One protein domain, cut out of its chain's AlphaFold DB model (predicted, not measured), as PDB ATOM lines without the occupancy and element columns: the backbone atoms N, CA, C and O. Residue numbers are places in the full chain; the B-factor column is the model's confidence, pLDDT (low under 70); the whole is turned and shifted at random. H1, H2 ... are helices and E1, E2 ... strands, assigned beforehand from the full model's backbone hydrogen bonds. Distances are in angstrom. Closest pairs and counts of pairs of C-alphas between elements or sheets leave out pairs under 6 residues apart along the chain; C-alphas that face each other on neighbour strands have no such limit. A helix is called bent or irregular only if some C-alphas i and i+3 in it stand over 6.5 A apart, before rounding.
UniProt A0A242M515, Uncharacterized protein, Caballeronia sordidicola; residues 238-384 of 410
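This is residues 238 to 384 of the 410 residues of an uncharacterized protein of Caballeronia sordidicola (UniProt A0A242M515). Two strand hairpins, E1 with E2 and E5 with E6, stand side by side with E2 next to E6, and H1 and H2 sit at the end of E1 and E2 where residues 250 and 264 meet. A third hairpin, E3 and E4, stands off by itself beyond the short helix H3 near the middle, a fourth, E7 and E8, meets E5 only through E8 and opens into the wide loop of residues 336 to 357, and H4 sits off on another side among long links. The printed part has 147 residues, with four named helices and eight named strands in the order H1 E1 E2 H2 E3 E4 H3 E5 E6 E7 E8 H4; the strands form four antiparallel sheets of two. The class is mixed, helices and strands, though under half of the residues are in named elements. The whole is compact, with a radius of gyration of the C-alphas of 15.5 A and spans of 42 by 35 by 28 A.

E1, residues 250 to 255, and E2, residues 259 to 264, form an antiparallel hairpin at 152 degrees, with N 253 and O 261 2.8 A apart, within hydrogen-bond range. E5, residues 305 to 309, and E6, residues 312 to 316, form another at 146 degrees, with N 307 and O 314 at 2.9 A. Between these hairpins, E2 and E6 have 13 pairs of C-alphas within 8 A, the closest being those of Val 263 and Ala 314 at 4.5 A. E2 and E5 are near each other, with 9 pairs within 10 A. H1, residues 243 to 249, comes closest to E2 at the C-alphas of Asn 249 and Pro 264, 5.9 A. H2, residues 265 to 268, comes closest to E6 at the C-alphas of Val 268 and Ala 312, 4.4 A. H1 and H2 are close but not clearly touching, with the closest C-alphas, of Asn 249 and Thr 265, 5.9 A apart. H3, residues 299 to 302, comes closest to E6 at the C-alphas of Pro 300 and Trp 315, 6.0 A. E3, residues 278 to 283, and E4, residues 287 to 292, form a hairpin at 150 degrees, with N 281 and O 289 at 2.9 A; the closest C-alphas of E4 and H3 are Trp 290 and Phe 301, 7.5 A. E7, residues 332 to 335, and E8, residues 358 to 361, form a hairpin at 155 degrees, with N 335 and O 358 at 2.7 A; the closest C-alphas of E5 and E8 are Trp 306 and Ala 361, 6.2 A. H4, residues 376 to 384, touches no helix and is apart from E7, for instance. Every O i to N i+4 pair of H4 is within hydrogen-bond range; H1 has 1 of 3, beside 4 of 4 O i to N i+3 pairs, and H2 and H3 are too short for an i+4 pair.

H1 begins at C-alpha 243, (97.079, 38.836, 86.426), and is 10.5 A long; it is neither bent nor irregular, but only just: C-alphas 244 and 247 are 6.0 A apart. E1 is 15.1 A long, E2 16.2 A, E3 14.9 A and E4 15.7 A. H2 is only just irregular, with C-alphas 265 and 268 6.52 A apart. E5 is 12.4 A long and E6 12.5 A. E7 begins at C-alpha 332, (100.945, 30.061, 68.904). H4 is 11.8 A long and ends at C-alpha 384, (92.486, 21.572, 79.764).

The two C-alphas farthest apart, of Ala 248 and Gly 340, are 46.8 A apart. The printed part has no cut. The links E6 to E7, E7 to E8 and E8 to H4 are long. The mean pLDDT of the printed part is 82.3; residues 320 to 322, residues 336 to 357 and residue 372 are under 70.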
ATOM      1  N   ARG A 238      94.939  33.518  91.155       92.81
ATOM      2  CA  ARG A 238      96.140  34.213  91.656       92.81
ATOM      3  C   ARG A 238      97.431  33.410  91.462       92.81
ATOM      4  O   ARG A 238      98.505  33.905  91.763       92.81
ATOM      5  N   GLU A 239      97.336  32.168  90.989       92.75
ATOM      6  CA  GLU A 239      98.492  31.365  90.589       92.75
ATOM      7  C   GLU A 239      98.961  31.624  89.147       92.75
ATOM      8  O   GLU A 239      99.916  30.986  88.714       92.75
ATOM      9  N   ILE A 240      98.316  32.521  88.393       94.75
ATOM     10  CA  ILE A 240      98.784  32.960  87.070       94.75
ATOM     11  C   ILE A 240      99.646  34.211  87.250       94.75
ATOM     12  O   ILE A 240      99.069  35.267  87.481       94.75
ATOM     13  N   PRO A 241     100.984  34.169  87.114       95.94
ATOM     14  CA  PRO A 241     101.796  35.374  87.255       95.94
ATOM     15  C   PRO A 241     101.371  36.460  86.260       95.94
ATOM     16  O   PRO A 241     101.253  36.204  85.062       95.94
ATOM     17  N   GLY A 242     101.165  37.683  86.752       95.88
ATOM     18  CA  GLY A 242     100.839  38.848  85.933       95.88
ATOM     19  C   GLY A 242      99.377  39.143  85.695       95.88
ATOM     20  O   GLY A 242      99.066  40.045  84.918       95.88
ATOM     21  N   TYR A 243      98.483  38.447  86.389       95.94
ATOM     22  CA  TYR A 243      97.079  38.836  86.426       95.94
ATOM     23  C   TYR A 243      96.883  40.266  86.953       95.94
ATOM     24  O   TYR A 243      95.969  40.956  86.516       95.94
ATOM     25  N   GLU A 244      97.735  40.725  87.870       95.62
ATOM     26  CA  GLU A 244      97.631  42.031  88.518       95.62
ATOM     27  C   GLU A 244      97.846  43.201  87.543       95.62
ATOM     28  O   GLU A 244      97.208  44.246  87.672       95.62
ATOM     29  N   ASP A 245      98.672  43.015  86.510       96.62
ATOM     30  CA  ASP A 245      98.951  44.056  85.515       96.62
ATOM     31  C   ASP A 245      97.768  44.282  84.563       96.62
ATOM     32  O   ASP A 245      97.654  45.342  83.939       96.62
ATOM     33  N   LEU A 246      96.854  43.314  84.461       97.69
ATOM     34  CA  LEU A 246      95.678  43.397  83.595       97.69
ATOM     35  C   LEU A 246      94.727  44.524  84.022       97.69
ATOM     36  O   LEU A 246      94.073  45.126  83.167       97.69
ATOM     37  N   ASP A 247      94.689  44.845  85.318       96.81
ATOM     38  CA  ASP A 247      93.797  45.859  85.895       96.81
ATOM     39  C   ASP A 247      94.107  47.275  85.400       96.81
ATOM     40  O   ASP A 247      93.203  48.093  85.239       96.81
ATOM     41  N   ALA A 248      95.384  47.569  85.140       95.69
ATOM     42  CA  ALA A 248      95.827  48.880  84.668       95.69
ATOM     43  C   ALA A 248      95.876  48.989  83.135       95.69
ATOM     44  O   ALA A 248      96.011  50.092  82.606       95.69
ATOM     45  N   ASN A 249      95.791  47.864  82.419       96.94
ATOM     46  CA  ASN A 249      96.122  47.802  80.993       96.94
ATOM     47  C   ASN A 249      94.967  47.359  80.090       96.94
ATOM     48  O   ASN A 249      95.096  47.402  78.864       96.94
ATOM     49  N   GLY A 250      93.819  46.987  80.647       96.62
ATOM     50  CA  GLY A 250      92.668  46.569  79.861       96.62
ATOM     51  C   GLY A 250      91.394  46.472  80.680       96.62
ATOM     52  O   GLY A 250      91.300  46.975  81.795       96.62
ATOM     53  N   THR A 251      90.385  45.840  80.094       96.62
ATOM     54  CA  THR A 251      89.061  45.710  80.706       96.62
ATOM     55  C   THR A 251      88.524  44.301  80.539       96.62
ATOM     56  O   THR A 251      88.538  43.771  79.426       96.62
ATOM     57  N   TRP A 252      87.986  43.741  81.620       96.62
ATOM     58  CA  TRP A 252      87.195  42.514  81.581       96.62
ATOM     59  C   TRP A 252      85.819  42.771  80.965       96.62
ATOM     60  O   TRP A 252      85.200  43.812  81.206       96.62
ATOM     61  N   ARG A 253      85.352  41.832  80.144       93.81
ATOM     62  CA  ARG A 253      84.047  41.849  79.480       93.81
ATOM     63  C   ARG A 253      83.462  40.444  79.489       93.81
ATOM     64  O   ARG A 253      84.175  39.479  79.243       93.81
ATOM     65  N   THR A 254      82.152  40.355  79.666       93.06
ATOM     66  CA  THR A 254      81.426  39.102  79.475       93.06
ATOM     67  C   THR A 254      81.098  38.924  77.993       93.06
ATOM     68  O   THR A 254      80.414  39.755  77.395       93.06
ATOM     69  N   ASP A 255      81.567  37.827  77.413       89.94
ATOM     70  CA  ASP A 255      81.245  37.371  76.067       89.94
ATOM     71  C   ASP A 255      80.318  36.137  76.129       89.94
ATOM     72  O   ASP A 255      80.589  35.206  76.889       89.94
ATOM     73  N   PRO A 256      79.228  36.074  75.339       87.44
ATOM     74  CA  PRO A 256      78.299  34.941  75.376       87.44
ATOM     75  C   PRO A 256      78.909  33.593  74.967       87.44
ATOM     76  O   PRO A 256      78.395  32.554  75.372       87.44
ATOM     77  N   SER A 257      79.962  33.600  74.146       85.31
ATOM     78  CA  SER A 257      80.619  32.384  73.655       85.31
ATOM     79  C   SER A 257      81.752  31.950  74.577       85.31
ATOM     80  O   SER A 257      81.949  30.752  74.784       85.31
ATOM     81  N   TYR A 258      82.483  32.917  75.141       87.00
ATOM     82  CA  TYR A 258      83.724  32.650  75.869       87.00
ATOM     83  C   TYR A 258      83.690  32.937  77.377       87.00
ATOM     84  O   TYR A 258      84.655  32.633  78.078       87.00
ATOM     85  N   GLY A 259      82.592  33.477  77.903       89.88
ATOM     86  CA  GLY A 259      82.512  33.900  79.297       89.88
ATOM     87  C   GLY A 259      83.333  35.165  79.540       89.88
ATOM     88  O   GLY A 259      83.254  36.117  78.773       89.88
ATOM     89  N   GLU A 260      84.101  35.203  80.624       92.19
ATOM     90  CA  GLU A 260      84.874  36.390  80.994       92.19
ATOM     91  C   GLU A 260      86.165  36.479  80.174       92.19
ATOM     92  O   GLU A 260      87.055  35.633  80.282       92.19
ATOM     93  N   VAL A 261      86.260  37.521  79.349       94.50
ATOM     94  CA  VAL A 261      87.405  37.800  78.478       94.50
ATOM     95  C   VAL A 261      88.030  39.137  78.842       94.50
ATOM     96  O   VAL A 261      87.342  40.074  79.251       94.50
ATOM     97  N   TRP A 262      89.340  39.259  78.666       97.06
ATOM     98  CA  TRP A 262      90.059  40.499  78.926       97.06
ATOM     99  C   TRP A 262      90.490  41.156  77.620       97.06
ATOM    100  O   TRP A 262      91.147  40.543  76.784       97.06
ATOM    101  N   VAL A 263      90.129  42.422  77.434       97.06
ATOM    102  CA  VAL A 263      90.490  43.199  76.245       97.06
ATOM    103  C   VAL A 263      91.580  44.201  76.633       97.06
ATOM    104  O   VAL A 263      91.274  45.110  77.415       97.06
ATOM    105  N   PRO A 264      92.817  44.090  76.106       96.75
ATOM    106  CA  PRO A 264      93.834  45.110  76.326       96.75
ATOM    107  C   PRO A 264      93.372  46.445  75.749       96.75
ATOM    108  O   PRO A 264      92.716  46.497  74.709       96.75
ATOM    109  N   THR A 265      93.781  47.548  76.369       94.62
ATOM    110  CA  THR A 265      93.475  48.903  75.880       94.62
ATOM    111  C   THR A 265      94.006  49.115  74.462       94.62
ATOM    112  O   THR A 265      93.344  49.738  73.638       94.62
ATOM    113  N   VAL A 266      95.169  48.540  74.144       88.31
ATOM    114  CA  VAL A 266      95.745  48.545  72.788       88.31
ATOM    115  C   VAL A 266      95.034  47.586  71.828       88.31
ATOM    116  O   VAL A 266      95.119  47.760  70.616       88.31
ATOM    117  N   GLY A 267      94.276  46.620  72.352       71.50
ATOM    118  CA  GLY A 267      93.614  45.560  71.589       71.50
ATOM    119  C   GLY A 267      92.518  46.027  70.644       71.50
ATOM    120  O   GLY A 267      92.148  45.281  69.745       71.50
ATOM    121  N   VAL A 268      92.016  47.253  70.820       74.81
ATOM    122  CA  VAL A 268      91.035  47.885  69.918       74.81
ATOM    123  C   VAL A 268      91.686  48.566  68.705       74.81
ATOM    124  O   VAL A 268      90.986  49.068  67.828       74.81
ATOM    125  N   SER A 269      93.020  48.630  68.660       81.75
ATOM    126  CA  SER A 269      93.764  49.176  67.525       81.75
ATOM    127  C   SER A 269      93.793  48.174  66.375       81.75
ATOM    128  O   SER A 269      94.196  47.028  66.554       81.75
ATOM    129  N   ALA A 270      93.453  48.625  65.164       74.81
ATOM    130  CA  ALA A 270      93.431  47.781  63.965       74.81
ATOM    131  C   ALA A 270      94.802  47.183  63.591       74.81
ATOM    132  O   ALA A 270      94.860  46.219  62.837       74.81
ATOM    133  N   ASN A 271      95.897  47.753  64.106       82.56
ATOM    134  CA  ASN A 271      97.260  47.300  63.822       82.56
ATOM    135  C   ASN A 271      97.877  46.496  64.972       82.56
ATOM    136  O   ASN A 271      99.035  46.095  64.870       82.56
ATOM    137  N   TRP A 272      97.150  46.288  66.069       90.50
ATOM    138  CA  TRP A 272      97.654  45.510  67.189       90.50
ATOM    139  C   TRP A 272      97.205  44.053  67.075       90.50
ATOM    140  O   TRP A 272      96.059  43.778  66.723       90.50
ATOM    141  N   ALA A 273      98.111  43.128  67.377       92.50
ATOM    142  CA  ALA A 273      97.838  41.701  67.471       92.50
ATOM    143  C   ALA A 273      98.752  41.077  68.540       92.50
ATOM    144  O   ALA A 273      99.866  41.572  68.742       92.50
ATOM    145  N   PRO A 274      98.317  39.999  69.213       94.94
ATOM    146  CA  PRO A 274      99.171  39.256  70.129       94.94
ATOM    147  C   PRO A 274     100.365  38.627  69.393       94.94
ATOM    148  O   PRO A 274     100.286  38.288  68.214       94.94
ATOM    149  N   TYR A 275     101.460  38.431  70.126       93.69
ATOM    150  CA  TYR A 275     102.751  37.904  69.655       93.69
ATOM    151  C   TYR A 275     103.409  38.735  68.543       93.69
ATOM    152  O   TYR A 275     104.011  38.185  67.616       93.69
ATOM    153  N   ARG A 276     103.279  40.067  68.626       90.62
ATOM    154  CA  ARG A 276     103.823  41.013  67.640       90.62
ATOM    155  C   ARG A 276     104.915  41.925  68.196       90.62
ATOM    156  O   ARG A 276     105.914  42.135  67.515       90.62
ATOM    157  N   GLU A 277     104.713  42.477  69.390       92.88
ATOM    158  CA  GLU A 277     105.627  43.428  70.041       92.88
ATOM    159  C   GLU A 277     106.379  42.728  71.175       92.88
ATOM    160  O   GLU A 277     105.917  42.636  72.308       92.88
ATOM    161  N   GLY A 278     107.525  42.160  70.828       94.12
ATOM    162  CA  GLY A 278     108.327  41.339  71.718       94.12
ATOM    163  C   GLY A 278     109.362  40.564  70.922       94.12
ATOM    164  O   GLY A 278     109.682  40.904  69.776       94.12
ATOM    165  N   HIS A 279     109.888  39.501  71.514       93.75
ATOM    166  CA  HIS A 279     110.916  38.693  70.879       93.75
ATOM    167  C   HIS A 279     110.884  37.237  71.341       93.75
ATOM    168  O   HIS A 279     110.413  36.900  72.425       93.75
ATOM    169  N   TRP A 280     111.421  36.357  70.497       93.19
ATOM    170  CA  TRP A 280     111.667  34.965  70.854       93.19
ATOM    171  C   TRP A 280     113.031  34.829  71.516       93.19
ATOM    172  O   TRP A 280     114.040  35.276  70.973       93.19
ATOM    173  N   THR A 281     113.072  34.140  72.649       91.00
ATOM    174  CA  THR A 281     114.312  33.743  73.318       91.00
ATOM    175  C   THR A 281     114.265  32.260  73.654       91.00
ATOM    176  O   THR A 281     113.198  31.690  73.885       91.00
ATOM    177  N   TRP A 282     115.420  31.607  73.662       90.50
ATOM    178  CA  TRP A 282     115.514  30.224  74.108       90.50
ATOM    179  C   TRP A 282     115.609  30.183  75.636       90.50
ATOM    180  O   TRP A 282     116.522  30.774  76.209       90.50
ATOM    181  N   ILE A 283     114.673  29.498  76.298       91.31
ATOM    182  CA  ILE A 283     114.658  29.328  77.757       91.31
ATOM    183  C   ILE A 283     114.448  27.850  78.068       91.31
ATOM    184  O   ILE A 283     113.365  27.302  77.861       91.31
ATOM    185  N   ALA A 284     115.489  27.183  78.562       89.94
ATOM    186  CA  ALA A 284     115.366  25.816  79.051       89.94
ATOM    187  C   ALA A 284     114.489  25.771  80.323       89.94
ATOM    188  O   ALA A 284     114.492  26.728  81.089       89.94
ATOM    189  N   PRO A 285     113.746  24.683  80.583       89.94
ATOM    190  CA  PRO A 285     113.587  23.503  79.731       89.94
ATOM    191  C   PRO A 285     112.528  23.652  78.618       89.94
ATOM    192  O   PRO A 285     112.385  22.738  77.812       89.94
ATOM    193  N   TRP A 286     111.789  24.766  78.537       90.62
ATOM    194  CA  TRP A 286     110.651  24.900  77.609       90.62
ATOM    195  C   TRP A 286     111.032  25.150  76.136       90.62
ATOM    196  O   TRP A 286     110.253  24.834  75.233       90.62
ATOM    197  N   GLY A 287     112.221  25.691  75.872       90.25
ATOM    198  CA  GLY A 287     112.712  26.015  74.530       90.25
ATOM    199  C   GLY A 287     112.348  27.434  74.085       90.25
ATOM    200  O   GLY A 287     112.380  28.374  74.883       90.25
ATOM    201  N   TRP A 288     112.047  27.612  72.793       89.75
ATOM    202  CA  TRP A 288     111.673  28.918  72.238       89.75
ATOM    203  C   TRP A 288     110.431  29.474  72.928       89.75
ATOM    204  O   TRP A 288     109.347  28.900  72.850       89.75
ATOM    205  N   THR A 289     110.622  30.613  73.579       93.56
ATOM    206  CA  THR A 289     109.664  31.275  74.453       93.56
ATOM    207  C   THR A 289     109.453  32.702  73.975       93.56
ATOM    208  O   THR A 289     110.423  33.392  73.650       93.56
ATOM    209  N   TRP A 290     108.195  33.133  73.902       96.38
ATOM    210  CA  TRP A 290     107.866  34.518  73.580       96.38
ATOM    211  C   TRP A 290     108.033  35.385  74.825       96.38
ATOM    212  O   TRP A 290     107.511  35.040  75.879       96.38
ATOM    213  N   VAL A 291     108.733  36.508  74.704       96.62
ATOM    214  CA  VAL A 291     108.824  37.538  75.742       96.62
ATOM    215  C   VAL A 291     108.231  38.813  75.167       96.62
ATOM    216  O   VAL A 291     108.778  39.393  74.228       96.62
ATOM    217  N   ASP A 292     107.079  39.203  75.703       96.69
ATOM    218  CA  ASP A 292     106.352  40.392  75.272       96.69
ATOM    219  C   ASP A 292     106.889  41.650  75.966       96.69
ATOM    220  O   ASP A 292     107.187  41.631  77.167       96.69
ATOM    221  N   ASP A 293     106.973  42.751  75.219       94.25
ATOM    222  CA  ASP A 293     107.531  44.009  75.725       94.25
ATOM    223  C   ASP A 293     106.532  44.776  76.613       94.25
ATOM    224  O   ASP A 293     106.925  45.650  77.394       94.25
ATOM    225  N   ALA A 294     105.229  44.476  76.520       95.56
ATOM    226  CA  ALA A 294     104.219  45.187  77.287       95.56
ATOM    227  C   ALA A 294     104.227  44.751  78.766       95.56
ATOM    228  O   ALA A 294     104.284  43.556  79.055       95.56
ATOM    229  N   PRO A 295     104.056  45.661  79.745       94.25
ATOM    230  CA  PRO A 295     104.083  45.295  81.166       94.25
ATOM    231  C   PRO A 295     103.062  44.236  81.589       94.25
ATOM    232  O   PRO A 295     103.276  43.550  82.572       94.25
ATOM    233  N   TRP A 296     101.964  44.079  80.854       96.44
ATOM    234  CA  TRP A 296     100.918  43.083  81.100       96.44
ATOM    235  C   TRP A 296     101.110  41.785  80.292       96.44
ATOM    236  O   TRP A 296     100.331  40.843  80.429       96.44
ATOM    237  N   GLY A 297     102.141  41.726  79.446       96.56
ATOM    238  CA  GLY A 297     102.345  40.733  78.394       96.56
ATOM    239  C   GLY A 297     102.829  39.351  78.845       96.56
ATOM    240  O   GLY A 297     103.376  38.607  78.041       96.56
ATOM    241  N   PHE A 298     102.628  38.974  80.112       97.88
ATOM    242  CA  PHE A 298     102.981  37.635  80.599       97.88
ATOM    243  C   PHE A 298     101.772  36.703  80.655       97.88
ATOM    244  O   PHE A 298     101.699  35.734  79.897       97.88
ATOM    245  N   ALA A 299     100.787  37.003  81.513       97.06
ATOM    246  CA  ALA A 299      99.626  36.133  81.707       97.06
ATOM    247  C   ALA A 299      98.916  35.797  80.375       97.06
ATOM    248  O   ALA A 299      98.731  34.610  80.093       97.06
ATOM    249  N   PRO A 300      98.611  36.772  79.492       97.00
ATOM    250  CA  PRO A 300      97.893  36.487  78.252       97.00
ATOM    251  C   PRO A 300      98.677  35.711  77.183       97.00
ATOM    252  O   PRO A 300      98.092  35.247  76.205       97.00
ATOM    253  N   PHE A 301      99.996  35.595  77.332       97.25
ATOM    254  CA  PHE A 301     100.891  34.996  76.334       97.25
ATOM    255  C   PHE A 301     101.372  33.597  76.734       97.25
ATOM    256  O   PHE A 301     101.819  32.823  75.890       97.25
ATOM    257  N   HIS A 302     101.221  33.243  78.010       96.81
ATOM    258  CA  HIS A 302     101.645  31.949  78.545       96.81
ATOM    259  C   HIS A 302     100.491  31.103  79.091       96.81
ATOM    260  O   HIS A 302     100.687  29.934  79.425       96.81
ATOM    261  N   TYR A 303      99.282  31.669  79.145       95.06
ATOM    262  CA  TYR A 303      98.066  31.012  79.617       95.06
ATOM    263  C   TYR A 303      96.873  31.391  78.721       95.06
ATOM    264  O   TYR A 303      96.850  32.464  78.124       95.06
ATOM    265  N   GLY A 304      95.854  30.533  78.634       93.50
ATOM    266  CA  GLY A 304      94.615  30.830  77.896       93.50
ATOM    267  C   GLY A 304      94.763  30.831  76.366       93.50
ATOM    268  O   GLY A 304      95.573  30.096  75.808       93.50
ATOM    269  N   ARG A 305      93.925  31.596  75.664       93.50
ATOM    270  CA  ARG A 305      93.893  31.731  74.194       93.50
ATOM    271  C   ARG A 305      93.534  33.156  73.785       93.50
ATOM    272  O   ARG A 305      93.083  33.937  74.614       93.50
ATOM    273  N   TRP A 306      93.693  33.491  72.508       95.00
ATOM    274  CA  TRP A 306      93.303  34.797  71.973       95.00
ATOM    275  C   TRP A 306      92.155  34.669  70.983       95.00
ATOM    276  O   TRP A 306      92.219  33.859  70.067       95.00
ATOM    277  N   ALA A 307      91.126  35.495  71.126       92.56
ATOM    278  CA  ALA A 307      90.020  35.582  70.183       92.56
ATOM    279  C   ALA A 307      89.950  36.988  69.584       92.56
ATOM    280  O   ALA A 307      90.123  37.979  70.293       92.56
ATOM    281  N   TYR A 308      89.653  37.084  68.291       91.44
ATOM    282  CA  TYR A 308      89.318  38.361  67.673       91.44
ATOM    283  C   TYR A 308      87.802  38.574  67.716       91.44
ATOM    284  O   TYR A 308      87.048  37.934  66.982       91.44
ATOM    285  N   LEU A 309      87.346  39.445  68.619       87.69
ATOM    286  CA  LEU A 309      85.934  39.679  68.918       87.69
ATOM    287  C   LEU A 309      85.483  41.020  68.334       87.69
ATOM    288  O   LEU A 309      85.808  42.092  68.848       87.69
ATOM    289  N   GLY A 310      84.717  40.960  67.244       83.56
ATOM    290  CA  GLY A 310      84.245  42.146  66.528       83.56
ATOM    291  C   GLY A 310      85.397  42.900  65.863       83.56
ATOM    292  O   GLY A 310      85.752  42.603  64.728       83.56
ATOM    293  N   ASN A 311      85.958  43.884  66.567       83.94
ATOM    294  CA  ASN A 311      87.070  44.723  66.111       83.94
ATOM    295  C   ASN A 311      88.236  44.787  67.111       83.94
ATOM    296  O   ASN A 311      89.069  45.688  67.010       83.94
ATOM    297  N   ALA A 312      88.269  43.890  68.097       90.25
ATOM    298  CA  ALA A 312      89.295  43.888  69.124       90.25
ATOM    299  C   ALA A 312      89.814  42.480  69.401       90.25
ATOM    300  O   ALA A 312      89.052  41.514  69.440       90.25
ATOM    301  N   TRP A 313      91.109  42.378  69.664       95.31
ATOM    302  CA  TRP A 313      91.679  41.178  70.259       95.31
ATOM    303  C   TRP A 313      91.309  41.097  71.740       95.31
ATOM    304  O   TRP A 313      91.430  42.080  72.471       95.31
ATOM    305  N   ALA A 314      90.883  39.918  72.181       95.62
ATOM    306  CA  ALA A 314      90.529  39.619  73.557       95.62
ATOM    307  C   ALA A 314      91.243  38.345  74.017       95.62
ATOM    308  O   ALA A 314      91.242  37.327  73.319       95.62
ATOM    309  N   TRP A 315      91.840  38.398  75.202       96.69
ATOM    310  CA  TRP A 315      92.382  37.234  75.876       96.69
ATOM    311  C   TRP A 315      91.258  36.446  76.546       96.69
ATOM    312  O   TRP A 315      90.438  36.994  77.284       96.69
ATOM    313  N   VAL A 316      91.244  35.145  76.289       94.81
ATOM    314  CA  VAL A 316      90.320  34.170  76.855       94.81
ATOM    315  C   VAL A 316      91.125  33.292  77.819       94.81
ATOM    316  O   VAL A 316      91.805  32.369  77.365       94.81
ATOM    317  N   PRO A 317      91.087  33.544  79.139       91.75
ATOM    318  CA  PRO A 317      91.846  32.747  80.110       91.75
ATOM    319  C   PRO A 317      91.379  31.286  80.196       91.75
ATOM    320  O   PRO A 317      92.140  30.412  80.615       91.75
ATOM    321  N   GLY A 318      90.135  31.026  79.788       82.44
ATOM    322  CA  GLY A 318      89.430  29.783  80.070       82.44
ATOM    323  C   GLY A 318      88.747  29.821  81.444       82.44
ATOM    324  O   GLY A 318      88.853  30.809  82.172       82.44
ATOM    325  N   PRO A 319      87.998  28.768  81.803       73.19
ATOM    326  CA  PRO A 319      87.293  28.715  83.077       73.19
ATOM    327  C   PRO A 319      88.265  28.787  84.262       73.19
ATOM    328  O   PRO A 319      89.335  28.176  84.239       73.19
ATOM    329  N   VAL A 320      87.853  29.463  85.342       69.88
ATOM    330  CA  VAL A 320      88.536  29.377  86.642       69.88
ATOM    331  C   VAL A 320      88.293  27.979  87.209       69.88
ATOM    332  O   VAL A 320      87.332  27.729  87.934       69.88
ATOM    333  N   VAL A 321      89.129  27.031  86.801       65.19
ATOM    334  CA  VAL A 321      89.079  25.650  87.278       65.19
ATOM    335  C   VAL A 321      89.826  25.514  88.601       65.19
ATOM    336  O   VAL A 321      90.753  26.264  88.893       65.19
ATOM    337  N   ALA A 322      89.449  24.512  89.400       58.19
ATOM    338  CA  ALA A 322      90.157  24.173  90.638       58.19
ATOM    339  C   ALA A 322      91.587  23.648  90.390       58.19
ATOM    340  O   ALA A 322      92.387  23.569  91.319       58.19
ATOM    341  N   ALA A 323      91.897  23.252  89.152       71.62
ATOM    342  CA  ALA A 323      93.227  22.813  88.773       71.62
ATOM    343  C   ALA A 323      94.177  24.007  88.640       71.62
ATOM    344  O   ALA A 323      93.812  25.075  88.152       71.62
ATOM    345  N   ARG A 324      95.426  23.791  89.045       84.69
ATOM    346  CA  ARG A 324      96.483  24.789  88.942       84.69
ATOM    347  C   ARG A 324      96.740  25.191  87.479       84.69
ATOM    348  O   ARG A 324      96.819  24.296  86.633       84.69
ATOM    349  N   PRO A 325      96.936  26.489  87.176       90.44
ATOM    350  CA  PRO A 325      97.427  26.927  85.874       90.44
ATOM    351  C   PRO A 325      98.767  26.271  85.522       90.44
ATOM    352  O   PRO A 325      99.624  26.101  86.386       90.44
ATOM    353  N   VAL A 326      98.951  25.933  84.246       93.12
ATOM    354  CA  VAL A 326     100.196  25.354  83.727       93.12
ATOM    355  C   VAL A 326     100.771  26.299  82.688       93.12
ATOM    356  O   VAL A 326     100.085  26.654  81.732       93.12
ATOM    357  N   TYR A 327     102.008  26.725  82.920       95.62
ATOM    358  CA  TYR A 327     102.770  27.592  82.034       95.62
ATOM    359  C   TYR A 327     103.013  26.926  80.674       95.62
ATOM    360  O   TYR A 327     103.234  25.720  80.607       95.62
ATOM    361  N   ALA A 328     103.016  27.715  79.602       94.94
ATOM    362  CA  ALA A 328     103.505  27.313  78.290       94.94
ATOM    363  C   ALA A 328     104.409  28.419  77.713       94.94
ATOM    364  O   ALA A 328     104.112  29.599  77.899       94.94
ATOM    365  N   PRO A 329     105.482  28.082  76.973       95.19
ATOM    366  CA  PRO A 329     106.439  29.075  76.467       95.19
ATOM    367  C   PRO A 329     105.839  30.046  75.440       95.19
ATOM    368  O   PRO A 329     106.303  31.175  75.306       95.19
ATOM    369  N   ALA A 330     104.814  29.606  74.713       94.75
ATOM    370  CA  ALA A 330     103.953  30.425  73.870       94.75
ATOM    371  C   ALA A 330     102.757  29.585  73.410       94.75
ATOM    372  O   ALA A 330     102.870  28.368  73.236       94.75
ATOM    373  N   LEU A 331     101.627  30.237  73.149       93.69
ATOM    374  CA  LEU A 331     100.396  29.599  72.675       93.69
ATOM    375  C   LEU A 331     100.092  30.081  71.252       93.69
ATOM    376  O   LEU A 331      99.108  30.777  70.999       93.69
ATOM    377  N   VAL A 332     100.984  29.710  70.332       91.50
ATOM    378  CA  VAL A 332     100.945  30.061  68.904       91.50
ATOM    379  C   VAL A 332     100.971  28.816  68.021       91.50
ATOM    380  O   VAL A 332     101.439  27.755  68.438       91.50
ATOM    381  N   ALA A 333     100.512  28.963  66.782       85.25
ATOM    382  CA  ALA A 333     100.837  28.047  65.696       85.25
ATOM    383  C   ALA A 333     101.931  28.667  64.818       85.25
ATOM    384  O   ALA A 333     101.856  29.848  64.474       85.25
ATOM    385  N   PHE A 334     102.931  27.869  64.440       80.31
ATOM    386  CA  PHE A 334     103.987  28.271  63.509       80.31
ATOM    387  C   PHE A 334     103.616  27.921  62.060       80.31
ATOM    388  O   PHE A 334     102.957  26.918  61.789       80.31
ATOM    389  N   VAL A 335     104.075  28.742  61.118       71.38
ATOM    390  CA  VAL A 335     103.841  28.627  59.675       71.38
ATOM    391  C   VAL A 335     105.185  28.703  58.948       71.38
ATOM    392  O   VAL A 335     105.838  29.742  58.981       71.38
ATOM    393  N   GLY A 336     105.589  27.632  58.252       56.78
ATOM    394  CA  GLY A 336     106.752  27.657  57.353       56.78
ATOM    395  C   GLY A 336     107.226  26.295  56.820       56.78
ATOM    396  O   GLY A 336     107.545  25.400  57.585       56.78
ATOM    397  N   GLY A 337     107.356  26.174  55.489       45.69
ATOM    398  CA  GLY A 337     108.555  25.570  54.884       45.69
ATOM    399  C   GLY A 337     108.540  24.163  54.254       45.69
ATOM    400  O   GLY A 337     109.462  23.400  54.518       45.69
ATOM    401  N   GLY A 338     107.617  23.833  53.338       36.84
ATOM    402  CA  GLY A 338     107.756  22.669  52.438       36.84
ATOM    403  C   GLY A 338     106.777  22.716  51.260       36.84
ATOM    404  O   GLY A 338     105.570  22.633  51.453       36.84
ATOM    405  N   GLY A 339     107.282  22.895  50.035       36.22
ATOM    406  CA  GLY A 339     106.464  22.986  48.822       36.22
ATOM    407  C   GLY A 339     105.750  21.673  48.491       36.22
ATOM    408  O   GLY A 339     106.386  20.685  48.140       36.22
ATOM    409  N   GLY A 340     104.422  21.689  48.563       34.88
ATOM    410  CA  GLY A 340     103.544  20.592  48.164       34.88
ATOM    411  C   GLY A 340     102.112  20.851  48.627       34.88
ATOM    412  O   GLY A 340     101.884  21.580  49.585       34.88
ATOM    413  N   SER A 341     101.126  20.269  47.945       34.44
ATOM    414  CA  SER A 341      99.681  20.422  48.195       34.44
ATOM    415  C   SER A 341      99.175  19.759  49.493       34.44
ATOM    416  O   SER A 341      98.016  19.365  49.582       34.44
ATOM    417  N   HIS A 342     100.025  19.674  50.516       33.84
ATOM    418  CA  HIS A 342      99.695  19.221  51.861       33.84
ATOM    419  C   HIS A 342     100.230  20.254  52.858       33.84
ATOM    420  O   HIS A 342     101.434  20.380  53.056       33.84
ATOM    421  N   TRP A 343      99.319  21.026  53.448       36.50
ATOM    422  CA  TRP A 343      99.611  21.993  54.505       36.50
ATOM    423  C   TRP A 343      99.883  21.217  55.803       36.50
ATOM    424  O   TRP A 343      98.955  20.897  56.542       36.50
ATOM    425  N   GLY A 344     101.142  20.830  56.022       38.31
ATOM    426  CA  GLY A 344     101.598  20.098  57.205       38.31
ATOM    427  C   GLY A 344     102.224  21.033  58.235       38.31
ATOM    428  O   GLY A 344     103.198  21.723  57.942       38.31
ATOM    429  N   VAL A 345     101.638  21.056  59.431       44.81
ATOM    430  CA  VAL A 345     102.116  21.772  60.619       44.81
ATOM    431  C   VAL A 345     103.219  20.926  61.257       44.81
ATOM    432  O   VAL A 345     102.956  20.175  62.183       44.81
ATOM    433  N   ASP A 346     104.435  21.003  60.722       39.00
ATOM    434  CA  ASP A 346     105.615  20.331  61.282       39.00
ATOM    435  C   ASP A 346     106.826  21.275  61.237       39.00
ATOM    436  O   ASP A 346     107.798  21.077  60.514       39.00
ATOM    437  N   LEU A 347     106.769  22.330  62.048       38.56
ATOM    438  CA  LEU A 347     107.972  22.963  62.586       38.56
ATOM    439  C   LEU A 347     107.983  22.678  64.083       38.56
ATOM    440  O   LEU A 347     107.624  23.508  64.915       38.56
ATOM    441  N   ALA A 348     108.342  21.434  64.400       37.78
ATOM    442  CA  ALA A 348     108.677  21.016  65.746       37.78
ATOM    443  C   ALA A 348     109.724  21.985  66.318       37.78
ATOM    444  O   ALA A 348     110.799  22.177  65.749       37.78
ATOM    445  N   ILE A 349     109.381  22.622  67.436       41.97
ATOM    446  CA  ILE A 349     110.255  23.519  68.194       41.97
ATOM    447  C   ILE A 349     111.500  22.719  68.599       41.97
ATOM    448  O   ILE A 349     111.444  21.894  69.506       41.97
ATOM    449  N   GLY A 350     112.603  22.916  67.872       38.94
ATOM    450  CA  GLY A 350     113.813  22.108  68.043       38.94
ATOM    451  C   GLY A 350     115.020  22.499  67.184       38.94
ATOM    452  O   GLY A 350     115.894  21.666  66.976       38.94
ATOM    453  N   GLY A 351     115.106  23.737  66.687       38.22
ATOM    454  CA  GLY A 351     116.333  24.229  66.050       38.22
ATOM    455  C   GLY A 351     116.095  25.327  65.021       38.22
ATOM    456  O   GLY A 351     115.533  25.064  63.968       38.22
ATOM    457  N   ALA A 352     116.577  26.531  65.341       38.59
ATOM    458  CA  ALA A 352     116.631  27.732  64.502       38.59
ATOM    459  C   ALA A 352     115.280  28.254  63.970       38.59
ATOM    460  O   ALA A 352     114.693  27.708  63.041       38.59
ATOM    461  N   VAL A 353     114.841  29.409  64.486       41.03
ATOM    462  CA  VAL A 353     113.883  30.270  63.775       41.03
ATOM    463  C   VAL A 353     114.577  30.747  62.493       41.03
ATOM    464  O   VAL A 353     115.310  31.734  62.484       41.03
ATOM    465  N   GLY A 354     114.452  29.962  61.425       41.97
ATOM    466  CA  GLY A 354     114.980  30.283  60.106       41.97
ATOM    467  C   GLY A 354     114.153  31.377  59.433       41.97
ATOM    468  O   GLY A 354     112.971  31.561  59.727       41.97
ATOM    469  N   ALA A 355     114.769  32.107  58.503       38.44
ATOM    470  CA  ALA A 355     114.059  33.042  57.640       38.44
ATOM    471  C   ALA A 355     112.854  32.342  56.977       38.44
ATOM    472  O   ALA A 355     113.029  31.348  56.274       38.44
ATOM    473  N   GLY A 356     111.640  32.858  57.209       48.91
ATOM    474  CA  GLY A 356     110.397  32.317  56.643       48.91
ATOM    475  C   GLY A 356     109.454  31.606  57.621       48.91
ATOM    476  O   GLY A 356     108.461  31.047  57.160       48.91
ATOM    477  N   VAL A 357     109.720  31.633  58.933       64.25
ATOM    478  CA  VAL A 357     108.748  31.202  59.952       64.25
ATOM    479  C   VAL A 357     107.842  32.378  60.329       64.25
ATOM    480  O   VAL A 357     108.309  33.366  60.889       64.25
ATOM    481  N   ALA A 358     106.553  32.277  60.017       76.56
ATOM    482  CA  ALA A 358     105.508  33.131  60.576       76.56
ATOM    483  C   ALA A 358     104.815  32.408  61.741       76.56
ATOM    484  O   ALA A 358     104.948  31.197  61.898       76.56
ATOM    485  N   TRP A 359     104.073  33.133  62.570       88.00
ATOM    486  CA  TRP A 359     103.247  32.551  63.627       88.00
ATOM    487  C   TRP A 359     101.991  33.387  63.835       88.00
ATOM    488  O   TRP A 359     101.929  34.546  63.428       88.00
ATOM    489  N   PHE A 360     100.988  32.796  64.473       88.88
ATOM    490  CA  PHE A 360      99.797  33.504  64.930       88.88
ATOM    491  C   PHE A 360      99.283  32.885  66.234       88.88
ATOM    492  O   PHE A 360      99.530  31.710  66.519       88.88
ATOM    493  N   ALA A 361      98.576  33.680  67.036       92.94
ATOM    494  CA  ALA A 361      98.034  33.233  68.316       92.94
ATOM    495  C   ALA A 361      96.995  32.123  68.142       92.94
ATOM    496  O   ALA A 361      96.113  32.228  67.289       92.94
ATOM    497  N   LEU A 362      97.041  31.106  69.000       92.06
ATOM    498  CA  LEU A 362      96.009  30.075  69.041       92.06
ATOM    499  C   LEU A 362      94.686  30.653  69.560       92.06
ATOM    500  O   LEU A 362      94.640  31.368  70.568       92.06
ATOM    501  N   GLY A 363      93.612  30.309  68.860       90.56
ATOM    502  CA  GLY A 363      92.232  30.623  69.193       90.56
ATOM    503  C   GLY A 363      91.645  29.728  70.286       90.56
ATOM    504  O   GLY A 363      92.198  28.670  70.610       90.56
ATOM    505  N   PRO A 364      90.497  30.112  70.873       87.75
ATOM    506  CA  PRO A 364      89.693  29.190  71.671       87.75
ATOM    507  C   PRO A 364      89.402  27.906  70.881       87.75
ATOM    508  O   PRO A 364      89.186  27.967  69.673       87.75
ATOM    509  N   HIS A 365      89.381  26.754  71.556       82.62
ATOM    510  CA  HIS A 365      89.258  25.418  70.942       82.62
ATOM    511  C   HIS A 365      90.455  24.939  70.104       82.62
ATOM    512  O   HIS A 365      90.423  23.811  69.616       82.62
ATOM    513  N   GLU A 366      91.528  25.726  69.979       85.94
ATOM    514  CA  GLU A 366      92.745  25.306  69.281       85.94
ATOM    515  C   GLU A 366      93.775  24.762  70.287       85.94
ATOM    516  O   GLU A 366      94.356  25.526  71.077       85.94
ATOM    517  N   PRO A 367      94.000  23.436  70.325       85.38
ATOM    518  CA  PRO A 367      95.001  22.854  71.202       85.38
ATOM    519  C   PRO A 367      96.406  23.334  70.832       85.38
ATOM    520  O   PRO A 367      96.770  23.488  69.668       85.38
ATOM    521  N   TRP A 368      97.209  23.565  71.864       87.94
ATOM    522  CA  TRP A 368      98.630  23.821  71.727       87.94
ATOM    523  C   TRP A 368      99.346  22.501  71.487       87.94
ATOM    524  O   TRP A 368      99.244  21.591  72.311       87.94
ATOM    525  N   HIS A 369     100.061  22.418  70.369       84.38
ATOM    526  CA  HIS A 369     100.861  21.267  69.970       84.38
ATOM    527  C   HIS A 369     102.346  21.635  70.054       84.38
ATOM    528  O   HIS A 369     102.875  22.227  69.111       84.38
ATOM    529  N   PRO A 370     103.025  21.334  71.173       78.19
ATOM    530  CA  PRO A 370     104.461  21.533  71.242       78.19
ATOM    531  C   PRO A 370     105.205  20.561  70.324       78.19
ATOM    532  O   PRO A 370     104.677  19.524  69.922       78.19
ATOM    533  N   GLY A 371     106.479  20.871  70.065       72.12
ATOM    534  CA  GLY A 371     107.424  19.888  69.535       72.12
ATOM    535  C   GLY A 371     107.670  18.721  70.506       72.12
ATOM    536  O   GLY A 371     107.019  18.574  71.542       72.12
ATOM    537  N   SER A 372     108.650  17.876  70.185       69.31
ATOM    538  CA  SER A 372     109.090  16.797  71.079       69.31
ATOM    539  C   SER A 372     109.566  17.330  72.438       69.31
ATOM    540  O   SER A 372     110.149  18.408  72.496       69.31
ATOM    541  N   GLY A 373     109.396  16.547  73.510       75.44
ATOM    542  CA  GLY A 373     109.885  16.890  74.857       75.44
ATOM    543  C   GLY A 373     108.794  17.139  75.901       75.44
ATOM    544  O   GLY A 373     109.114  17.383  77.056       75.44
ATOM    545  N   TYR A 374     107.522  17.032  75.509       85.19
ATOM    546  CA  TYR A 374     106.370  17.175  76.397       85.19
ATOM    547  C   TYR A 374     105.577  15.872  76.453       85.19
ATOM    548  O   TYR A 374     105.266  15.270  75.421       85.19
ATOM    549  N   SER A 375     105.227  15.433  77.655       89.38
ATOM    550  CA  SER A 375     104.400  14.256  77.861       89.38
ATOM    551  C   SER A 375     102.938  14.539  77.501       89.38
ATOM    552  O   SER A 375     102.465  15.681  77.581       89.38
ATOM    553  N   PRO A 376     102.156  13.486  77.195       88.25
ATOM    554  CA  PRO A 376     100.712  13.612  77.044       88.25
ATOM    555  C   PRO A 376     100.028  14.228  78.272       88.25
ATOM    556  O   PRO A 376      99.010  14.901  78.135       88.25
ATOM    557  N   SER A 377     100.575  14.017  79.475       89.56
ATOM    558  CA  SER A 377      99.994  14.571  80.697       89.56
ATOM    559  C   SER A 377     100.161  16.089  80.753       89.56
ATOM    560  O   SER A 377      99.171  16.790  80.954       89.56
ATOM    561  N   TYR A 378     101.355  16.614  80.463       90.12
ATOM    562  CA  TYR A 378     101.601  18.054  80.404       90.12
ATOM    563  C   TYR A 378     100.781  18.726  79.306       90.12
ATOM    564  O   TYR A 378     100.091  19.711  79.573       90.12
ATOM    565  N   TYR A 379     100.778  18.137  78.106       88.81
ATOM    566  CA  TYR A 379      99.936  18.567  76.989       88.81
ATOM    567  C   TYR A 379      98.466  18.693  77.411       88.81
ATOM    568  O   TYR A 379      97.833  19.721  77.166       88.81
ATOM    569  N   ASN A 380      97.927  17.675  78.088       88.81
ATOM    570  CA  ASN A 380      96.541  17.689  78.544       88.81
ATOM    571  C   ASN A 380      96.294  18.778  79.590       88.81
ATOM    572  O   ASN A 380      95.253  19.424  79.531       88.81
ATOM    573  N   ARG A 381      97.227  19.026  80.521       89.19
ATOM    574  CA  ARG A 381      97.064  20.087  81.531       89.19
ATOM    575  C   ARG A 381      97.066  21.485  80.910       89.19
ATOM    576  O   ARG A 381      96.191  22.275  81.249       89.19
ATOM    577  N   VAL A 382      97.988  21.773  79.984       89.44
ATOM    578  CA  VAL A 382      98.027  23.063  79.261       89.44
ATOM    579  C   VAL A 382      96.750  23.265  78.443       89.44
ATOM    580  O   VAL A 382      96.197  24.364  78.395       89.44
ATOM    581  N   ASN A 383      96.241  22.196  77.824       87.94
ATOM    582  CA  ASN A 383      95.060  22.260  76.967       87.94
ATOM    583  C   ASN A 383      93.721  22.086  77.702       87.94
ATOM    584  O   ASN A 383      92.668  22.251  77.086       87.94
ATOM    585  N   ASN A 384      93.719  21.811  79.008       79.19
ATOM    586  CA  ASN A 384      92.486  21.572  79.764       79.19
ATOM    587  C   ASN A 384      91.563  22.807  79.785       79.19
ATOM    588  O   ASN A 384      90.343  22.681  79.789       79.19
TER     589      ASN A 384